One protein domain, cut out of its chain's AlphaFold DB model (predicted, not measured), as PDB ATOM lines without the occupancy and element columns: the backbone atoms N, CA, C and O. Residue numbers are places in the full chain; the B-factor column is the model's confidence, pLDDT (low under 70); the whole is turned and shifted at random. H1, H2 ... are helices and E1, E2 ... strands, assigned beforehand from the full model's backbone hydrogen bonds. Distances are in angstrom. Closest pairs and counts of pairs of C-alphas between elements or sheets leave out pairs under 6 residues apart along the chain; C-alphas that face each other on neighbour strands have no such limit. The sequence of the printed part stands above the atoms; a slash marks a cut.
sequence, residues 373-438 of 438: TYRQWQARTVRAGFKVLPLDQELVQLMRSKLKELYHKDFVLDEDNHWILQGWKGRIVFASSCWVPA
ATOM      1  N   THR A 373      68.294  81.000  89.395       89.56
ATOM      2  CA  THR A 373      67.306  82.019  89.774       89.56
ATOM      3  C   THR A 373      67.791  83.421  89.396       89.56
ATOM      4  O   THR A 373      68.982  83.730  89.481       89.56
ATOM      5  N   TYR A 374      66.864  84.324  89.063       90.00
ATOM      6  CA  TYR A 374      67.186  85.727  88.757       90.00
ATOM      7  C   TYR A 374      67.992  86.419  89.875       90.00
ATOM      8  O   TYR A 374      68.834  87.270  89.602       90.00
ATOM      9  N   ARG A 375      67.827  85.990  91.136       91.88
ATOM     10  CA  ARG A 375      68.612  86.459  92.292       91.88
ATOM     11  C   ARG A 375      70.077  86.003  92.252       91.88
ATOM     12  O   ARG A 375      70.963  86.772  92.623       91.88
ATOM     13  N   GLN A 376      70.357  84.786  91.774       92.69
ATOM     14  CA  GLN A 376      71.729  84.320  91.519       92.69
ATOM     15  C   GLN A 376      72.351  85.092  90.351       92.69
ATOM     16  O   GLN A 376      73.475  85.581  90.482       92.69
ATOM     17  N   TRP A 377      71.600  85.300  89.265       93.56
ATOM     18  CA  TRP A 377      72.026  86.150  88.150       93.56
ATOM     19  C   TRP A 377      72.331  87.586  88.591       93.56
ATOM     20  O   TRP A 377      73.416  88.081  88.309       93.56
ATOM     21  N   GLN A 378      71.460  88.222  89.376       92.56
ATOM     22  CA  GLN A 378      71.699  89.543  89.969       92.56
ATOM     23  C   GLN A 378      73.001  89.577  90.782       92.56
ATOM     24  O   GLN A 378      73.831  90.462  90.584       92.56
ATOM     25  N   ALA A 379      73.231  88.585  91.649       93.00
ATOM     26  CA  ALA A 379      74.456  88.494  92.444       93.00
ATOM     27  C   ALA A 379      75.725  88.249  91.599       93.00
ATOM     28  O   ALA A 379      76.812  88.679  91.993       93.00
ATOM     29  N   ARG A 380      75.611  87.574  90.446       93.25
ATOM     30  CA  ARG A 380      76.705  87.370  89.480       93.25
ATOM     31  C   ARG A 380      76.998  88.643  88.684       93.25
ATOM     32  O   ARG A 380      78.149  89.068  88.636       93.25
ATOM     33  N   THR A 381      75.975  89.272  88.115       93.44
ATOM     34  CA  THR A 381      76.100  90.451  87.247       93.44
ATOM     35  C   THR A 381      76.574  91.683  88.025       93.44
ATOM     36  O   THR A 381      77.477  92.381  87.568       93.44
ATOM     37  N   VAL A 382      76.101  91.883  89.265       93.94
ATOM     38  CA  VAL A 382      76.643  92.924  90.164       93.94
ATOM     39  C   VAL A 382      78.116  92.666  90.504       93.94
ATOM     40  O   VAL A 382      78.931  93.586  90.461       93.94
ATOM     41  N   ARG A 383      78.506  91.410  90.775       94.81
ATOM     42  CA  ARG A 383      79.913  91.040  91.032       94.81
ATOM     43  C   ARG A 383      80.815  91.253  89.811       94.81
ATOM     44  O   ARG A 383      82.002  91.507  89.982       94.81
ATOM     45  N   ALA A 384      80.261  91.178  88.602       95.94
ATOM     46  CA  ALA A 384      80.960  91.467  87.351       95.94
ATOM     47  C   ALA A 384      81.120  92.976  87.054       95.94
ATOM     48  O   ALA A 384      81.653  93.324  86.005       95.94
ATOM     49  N   GLY A 385      80.689  93.871  87.954       93.81
ATOM     50  CA  GLY A 385      80.858  95.320  87.793       93.81
ATOM     51  C   GLY A 385      79.755  96.001  86.980       93.81
ATOM     52  O   GLY A 385      80.007  97.029  86.356       93.81
ATOM     53  N   PHE A 386      78.540  95.448  86.981       95.94
ATOM     54  CA  PHE A 386      77.363  96.058  86.358       95.94
ATOM     55  C   PHE A 386      76.358  96.533  87.410       95.94
ATOM     56  O   PHE A 386      76.183  95.914  88.460       95.94
ATOM     57  N   LYS A 387      75.637  97.610  87.096       94.12
ATOM     58  CA  LYS A 387      74.485  98.112  87.856       94.12
ATOM     59  C   LYS A 387      73.203  97.887  87.052       94.12
ATOM     60  O   LYS A 387      73.204  98.034  85.827       94.12
ATOM     61  N   VAL A 388      72.129  97.506  87.739       93.19
ATOM     62  CA  VAL A 388      70.805  97.348  87.124       93.19
ATOM     63  C   VAL A 388      70.248  98.729  86.765       93.19
ATOM     64  O   VAL A 388      70.437  99.690  87.516       93.19
ATOM     65  N   LEU A 389      69.592  98.844  85.615       93.81
ATOM     66  CA  LEU A 389      68.830 100.034  85.248       93.81
ATOM     67  C   LEU A 389      67.425  99.961  85.868       93.81
ATOM     68  O   LEU A 389      66.795  98.905  85.784       93.81
ATOM     69  N   PRO A 390      66.901 101.059  86.443       93.31
ATOM     70  CA  PRO A 390      65.491 101.149  86.802       93.31
ATOM     71  C   PRO A 390      64.588 100.914  85.586       93.31
ATOM     72  O   PRO A 390      64.893 101.369  84.482       93.31
ATOM     73  N   LEU A 391      63.468 100.225  85.800       92.38
ATOM     74  CA  LEU A 391      62.467  99.983  84.764       92.38
ATOM     75  C   LEU A 391      61.627 101.237  84.504       92.38
ATOM     76  O   LEU A 391      61.204 101.916  85.442       92.38
ATOM     77  N   ASP A 392      61.331 101.489  83.231       91.94
ATOM     78  CA  ASP A 392      60.325 102.467  82.824       91.94
ATOM     79  C   ASP A 392      58.928 101.971  83.232       91.94
ATOM     80  O   ASP A 392      58.441 100.940  82.759       91.94
ATOM     81  N   GLN A 393      58.293 102.709  84.141       94.19
ATOM     82  CA  GLN A 393      56.993 102.368  84.710       94.19
ATOM     83  C   GLN A 393      55.836 102.577  83.722       94.19
ATOM     84  O   GLN A 393      54.836 101.864  83.815       94.19
ATOM     85  N   GLU A 394      55.960 103.484  82.746       94.06
ATOM     86  CA  GLU A 394      54.959 103.641  81.684       94.06
ATOM     87  C   GLU A 394      54.997 102.421  80.754       94.06
ATOM     88  O   GLU A 394      53.958 101.829  80.450       94.06
ATOM     89  N   LEU A 395      56.202 101.964  80.398       91.38
ATOM     90  CA  LEU A 395      56.409 100.758  79.596       91.38
ATOM     91  C   LEU A 395      55.965  99.477  80.331       91.38
ATOM     92  O   LEU A 395      55.298  98.626  79.735       91.38
ATOM     93  N   VAL A 396      56.275  99.337  81.626       91.62
ATOM     94  CA  VAL A 396      55.794  98.217  82.460       91.62
ATOM     95  C   VAL A 396      54.267  98.226  82.554       91.62
ATOM     96  O   VAL A 396      53.638  97.179  82.388       91.62
ATOM     97  N   GLN A 397      53.640  99.387  82.760       93.88
ATOM     98  CA  GLN A 397      52.182  99.481  82.828       93.88
ATOM     99  C   GLN A 397      51.518  99.211  81.465       93.88
ATOM    100  O   GLN A 397      50.457  98.582  81.421       93.88
ATOM    101  N   LEU A 398      52.150  99.594  80.350       93.12
ATOM    102  CA  LEU A 398      51.716  99.232  78.997       93.12
ATOM    103  C   LEU A 398      51.776  97.713  78.769       93.12
ATOM    104  O   LEU A 398      50.807  97.139  78.269       93.12
ATOM    105  N   MET A 399      52.853  97.042  79.196       90.69
ATOM    106  CA  MET A 399      52.948  95.574  79.163       90.69
ATOM    107  C   MET A 399      51.863  94.909  80.023       90.69
ATOM    108  O   MET A 399      51.140  94.048  79.521       90.69
ATOM    109  N   ARG A 400      51.672  95.347  81.280       92.94
ATOM    110  CA  ARG A 400      50.600  94.837  82.166       92.94
ATOM    111  C   ARG A 400      49.196  95.055  81.589       92.94
ATOM    112  O   ARG A 400      48.286  94.308  81.938       92.94
ATOM    113  N   SER A 401      49.008  96.072  80.746       93.88
ATOM    114  CA  SER A 401      47.728  96.361  80.086       93.88
ATOM    115  C   SER A 401      47.506  95.446  78.879       93.88
ATOM    116  O   SER A 401      46.509  94.729  78.852       93.88
ATOM    117  N   LYS A 402      48.472  95.361  77.950       92.50
ATOM    118  CA  LYS A 402      48.398  94.462  76.781       92.50
ATOM    119  C   LYS A 402      48.267  92.989  77.166       92.50
ATOM    120  O   LYS A 402      47.528  92.256  76.519       92.50
ATOM    121  N   LEU A 403      48.928  92.561  78.242       92.00
ATOM    122  CA  LEU A 403      48.815  91.196  78.762       92.00
ATOM    123  C   LEU A 403      47.383  90.859  79.216       92.00
ATOM    124  O   LEU A 403      46.927  89.743  79.003       92.00
ATOM    125  N   LYS A 404      46.645  91.823  79.779       91.50
ATOM    126  CA  LYS A 404      45.240  91.638  80.195       91.50
ATOM    127  C   LYS A 404      44.237  91.709  79.042       91.50
ATOM    128  O   LYS A 404      43.104  91.269  79.211       91.50
ATOM    129  N   GLU A 405      44.629  92.305  77.922       92.19
ATOM    130  CA  GLU A 405      43.782  92.516  76.743       92.19
ATOM    131  C   GLU A 405      43.939  91.399  75.702       92.19
ATOM    132  O   GLU A 405      42.950  90.966  75.115       92.19
ATOM    133  N   LEU A 406      45.171  90.922  75.483       88.94
ATOM    134  CA  LEU A 406      45.532  90.060  74.349       88.94
ATOM    135  C   LEU A 406      45.916  88.622  74.735       88.94
ATOM    136  O   LEU A 406      46.019  87.774  73.853       88.94
ATOM    137  N   TYR A 407      46.155  88.336  76.018       89.88
ATOM    138  CA  TYR A 407      46.662  87.039  76.486       89.88
ATOM    139  C   TYR A 407      45.716  86.387  77.502       89.88
ATOM    140  O   TYR A 407      44.823  87.019  78.067       89.88
ATOM    141  N   HIS A 408      45.905  85.085  77.741       92.62
ATOM    142  CA  HIS A 408      45.101  84.352  78.714       92.62
ATOM    143  C   HIS A 408      45.275  84.916  80.138       92.62
ATOM    144  O   HIS A 408      46.389  85.160  80.593       92.62
ATOM    145  N   LYS A 409      44.162  85.052  80.866       92.44
ATOM    146  CA  LYS A 409      44.063  85.639  82.220       92.44
ATOM    147  C   LYS A 409      45.038  85.075  83.273       92.44
ATOM    148  O   LYS A 409      45.265  85.732  84.283       92.44
ATOM    149  N   ASP A 410      45.542  83.854  83.068       93.44
ATOM    150  CA  ASP A 410      46.440  83.160  84.001       93.44
ATOM    151  C   ASP A 410      47.922  83.532  83.787       93.44
ATOM    152  O   ASP A 410      48.768  83.155  84.601       93.44
ATOM    153  N   PHE A 411      48.253  84.281  82.726       93.94
ATOM    154  CA  PHE A 411      49.552  84.936  82.606       93.94
ATOM    155  C   PHE A 411      49.709  86.017  83.682       93.94
ATOM    156  O   PHE A 411      48.788  86.777  83.983       93.94
ATOM    157  N   VAL A 412      50.914  86.116  84.237       92.56
ATOM    158  CA  VAL A 412      51.279  87.074  85.283       92.56
ATOM    159  C   VAL A 412      52.495  87.869  84.824       92.56
ATOM    160  O   VAL A 412      53.444  87.301  84.283       92.56
ATOM    161  N   LEU A 413      52.481  89.182  85.062       94.38
ATOM    162  CA  LEU A 413      53.655  90.038  84.922       94.38
ATOM    163  C   LEU A 413      53.786  90.910  86.165       94.38
ATOM    164  O   LEU A 413      52.929  91.761  86.422       94.38
ATOM    165  N   ASP A 414      54.866  90.677  86.904       92.81
ATOM    166  CA  ASP A 414      55.220  91.302  88.176       92.81
ATOM    167  C   ASP A 414      56.577  92.011  88.111       92.81
ATOM    168  O   ASP A 414      57.289  91.943  87.110       92.81
ATOM    169  N   GLU A 415      56.920  92.731  89.180       93.62
ATOM    170  CA  GLU A 415      58.175  93.476  89.298       93.62
ATOM    171  C   GLU A 415      58.848  93.189  90.648       93.62
ATOM    172  O   GLU A 415      58.199  93.266  91.691       93.62
ATOM    173  N   ASP A 416      60.150  92.890  90.637       93.50
ATOM    174  CA  ASP A 416      60.981  92.753  91.841       93.50
ATOM    175  C   ASP A 416      62.368  93.360  91.597       93.50
ATOM    176  O   ASP A 416      63.087  92.915  90.707       93.50
ATOM    177  N   ASN A 417      62.776  94.362  92.386       89.38
ATOM    178  CA  ASN A 417      64.122  94.959  92.332       89.38
ATOM    179  C   ASN A 417      64.608  95.321  90.900       89.38
ATOM    180  O   ASN A 417      65.750  95.041  90.533       89.38
ATOM    181  N   HIS A 418      63.733  95.941  90.096       92.25
ATOM    182  CA  HIS A 418      63.953  96.300  88.681       92.25
ATOM    183  C   HIS A 418      64.110  95.111  87.705       92.25
ATOM    184  O   HIS A 418      64.585  95.279  86.581       92.25
ATOM    185  N   TRP A 419      63.661  93.918  88.098       95.00
ATOM    186  CA  TRP A 419      63.346  92.824  87.183       95.00
ATOM    187  C   TRP A 419      61.859  92.818  86.841       95.00
ATOM    188  O   TRP A 419      61.024  92.936  87.735       95.00
ATOM    189  N   ILE A 420      61.537  92.580  85.570       95.38
ATOM    190  CA  ILE A 420      60.211  92.133  85.138       95.38
ATOM    191  C   ILE A 420      60.169  90.614  85.297       95.38
ATOM    192  O   ILE A 420      61.011  89.909  84.738       95.38
ATOM    193  N   LEU A 421      59.195  90.108  86.048       95.19
ATOM    194  CA  LEU A 421      58.973  88.684  86.280       95.19
ATOM    195  C   LEU A 421      57.738  88.246  85.493       95.19
ATOM    196  O   LEU A 421      56.657  88.795  85.688       95.19
ATOM    197  N   GLN A 422      57.896  87.274  84.599       94.38
ATOM    198  CA  GLN A 422      56.835  86.755  83.735       94.38
ATOM    199  C   GLN A 422      56.467  85.344  84.198       94.38
ATOM    200  O   GLN A 422      57.355  84.536  84.488       94.38
ATOM    201  N   GLY A 423      55.178  85.030  84.282       93.19
ATOM    202  CA  GLY A 423      54.717  83.791  84.899       93.19
ATOM    203  C   GLY A 423      53.357  83.295  84.428       93.19
ATOM    204  O   GLY A 423      52.664  83.950  83.652       93.19
ATOM    205  N   TRP A 424      52.983  82.126  84.940       94.12
ATOM    206  CA  TRP A 424      51.748  81.411  84.633       94.12
ATOM    207  C   TRP A 424      51.148  80.820  85.915       94.12
ATOM    208  O   TRP A 424      51.864  80.202  86.704       94.12
ATOM    209  N   LYS A 425      49.852  81.053  86.164       91.88
ATOM    210  CA  LYS A 425      49.117  80.632  87.381       91.88
ATOM    211  C   LYS A 425      49.879  80.939  88.689       91.88
ATOM    212  O   LYS A 425      49.902  80.144  89.624       91.88
ATOM    213  N   GLY A 426      50.543  82.098  88.739       87.31
ATOM    214  CA  GLY A 426      51.345  82.553  89.886       87.31
ATOM    215  C   GLY A 426      52.751  81.941  90.018       87.31
ATOM    216  O   GLY A 426      53.481  82.311  90.935       87.31
ATOM    217  N   ARG A 427      53.170  81.043  89.116       89.56
ATOM    218  CA  ARG A 427      54.552  80.535  89.037       89.56
ATOM    219  C   ARG A 427      55.376  81.417  88.097       89.56
ATOM    220  O   ARG A 427      54.967  81.647  86.963       89.56
ATOM    221  N   ILE A 428      56.542  81.889  88.541       90.88
ATOM    222  CA  ILE A 428      57.484  82.633  87.685       90.88
ATOM    223  C   ILE A 428      58.148  81.649  86.713       90.88
ATOM    224  O   ILE A 428      58.673  80.618  87.139       90.88
ATOM    225  N   VAL A 429      58.141  81.986  85.425       90.56
ATOM    226  CA  VAL A 429      58.743  81.198  84.339       90.56
ATOM    227  C   VAL A 429      59.985  81.911  83.796       90.56
ATOM    228  O   VAL A 429      61.047  81.302  83.726       90.56
ATOM    229  N   PHE A 430      59.887  83.212  83.503       90.69
ATOM    230  CA  PHE A 430      60.999  84.020  82.987       90.69
ATOM    231  C   PHE A 430      61.230  85.280  83.825       90.69
ATOM    232  O   PHE A 430      60.329  85.789  84.491       90.69
ATOM    233  N   ALA A 431      62.448  85.817  83.763       94.25
ATOM    234  CA  ALA A 431      62.820  87.077  84.396       94.25
ATOM    235  C   ALA A 431      63.669  87.921  83.436       94.25
ATOM    236  O   ALA A 431      64.553  87.400  82.757       94.25
ATOM    237  N   SER A 432      63.413  89.226  83.374       93.94
ATOM    238  CA  SER A 432      64.081  90.158  82.458       93.94
ATOM    239  C   SER A 432      64.553  91.404  83.202       93.94
ATOM    240  O   SER A 432      63.817  91.949  84.020       93.94
ATOM    241  N   SER A 433      65.771  91.867  82.933       94.00
ATOM    242  CA  SER A 433      66.348  93.074  83.540       94.00
ATOM    243  C   SER A 433      67.366  93.725  82.604       94.00
ATOM    244  O   SER A 433      67.980  93.055  81.770       94.00
ATOM    245  N   CYS A 434      67.554  95.037  82.743       93.69
ATOM    246  CA  CYS A 434      68.498  95.818  81.946       93.69
ATOM    247  C   CYS A 434      69.701  96.242  82.797       93.69
ATOM    248  O   CYS A 434      69.561  96.522  83.986       93.69
ATOM    249  N   TRP A 435      70.887  96.301  82.191       94.62
ATOM    250  CA  TRP A 435      72.156  96.479  82.900       94.62
ATOM    251  C   TRP A 435      73.083  97.429  82.152       94.62
ATOM    252  O   TRP A 435      73.119  97.432  80.923       94.62
ATOM    253  N   VAL A 436      73.885  98.188  82.898       93.88
ATOM    254  CA  VAL A 436      74.987  99.003  82.366       93.88
ATOM    255  C   VAL A 436      76.248  98.813  83.218       93.88
ATOM    256  O   VAL A 436      76.129  98.459  84.395       93.88
ATOM    257  N   PRO A 437      77.456  99.042  82.670       93.88
ATOM    258  CA  PRO A 437      78.684  99.093  83.464       93.88
ATOM    259  C   PRO A 437      78.577 100.095  84.626       93.88
ATOM    260  O   PRO A 437      77.926 101.140  84.495       93.88
ATOM    261  N   ALA A 438      79.172  99.749  85.771       81.88
ATOM    262  CA  ALA A 438      79.096 100.516  87.017       81.88
ATOM    263  C   ALA A 438      79.808 101.878  86.951       81.88
ATOM    264  O   ALA A 438      80.941 101.949  86.435       81.88
TER     265      ALA A 438
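What this domain is: This is residues 373 to 438 of the 438 residues of the protein "Scarecrow-like protein 34" of Morella rubra (UniProt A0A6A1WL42). A small, strongly twisted sheet of three antiparallel strands, E2, E3 and E4, has one helix on each face, H1 over one and H2 over the other. At one end E4 runs on into E5, which pairs with E1 as a second, two-stranded ribbon, and H1 reaches from the sheet to this ribbon. The printed part has 66 residues with two named helices and five named strands, in the order H1, E1, H2, E2, E3, E4, E5; the larger sheet has the order E2, E3, E4, and the class is mixed, helices and strands. The whole is only just loose, close to compact, with a radius of gyration of the C-alphas of 13.2 A, and it is flat, spanning 39 by 24 by 13 A.

How they stand to each other: H1, residues 374 to 383, and E1, residues 386 to 388, come closest at the C-alphas of Thr 381 and Lys 387, 7.9 A apart. E1 is the antiparallel neighbour of E5, residues 435 to 437, at 145 degrees, with N 387 and O 436 2.9 A apart. H1 and E5 are near each other, with 6 pairs of C-alphas within 10 A. E2, residues 411 to 416, E3, residues 419 to 424, and E4, residues 427 to 432, form a meander, each strand the antiparallel neighbour of the one before, and E2 and E4 are its edge strands. The hairpin of E2 and E3 stands at 154 degrees, with N 412 and O 423 2.8 A apart; the hairpin of E3 and E4 stands at 147 degrees, with N 422 and O 430 2.9 A apart. H1 is on this sheet; its closest C-alpha pair with E4 is Tyr 374 and Ala 431, 6.3 A. H2, residues 393 to 406, is on the opposite face at a height over the sheet of 9.5 A and runs along the strands, at 7 degrees to E2 on the local plane; the C-alphas of Arg 400 and Leu 413, the closest of H2 and E2, are 6.3 A apart. H1 and H2 are apart. In H1 every O i to N i+4 pair is within hydrogen-bond range, in H2 9 of 10.

Where its parts are: H1 begins at C-alpha 374, (67.186, 85.727, 88.757), and measures 14.0 A; E1 measures 6.7 A. H2 measures 19.8 A from C-alpha 393, (56.993, 102.368, 84.710). E2 measures 16.6 A, E3 16.5 A, E4 15.1 A and E5 7.1 A, ending at C-alpha 437, (78.684, 99.093, 83.464).

The domain as a whole: The C-alphas of Arg 383 and Glu 405 are the two farthest apart, 38.9 A. The printed part has no cut, and its six links between named elements are tight. E4 runs on into E5 across a break of 2 residues, at 37 degrees. The mean pLDDT of the printed part is 92.7, and no printed residue is under 70.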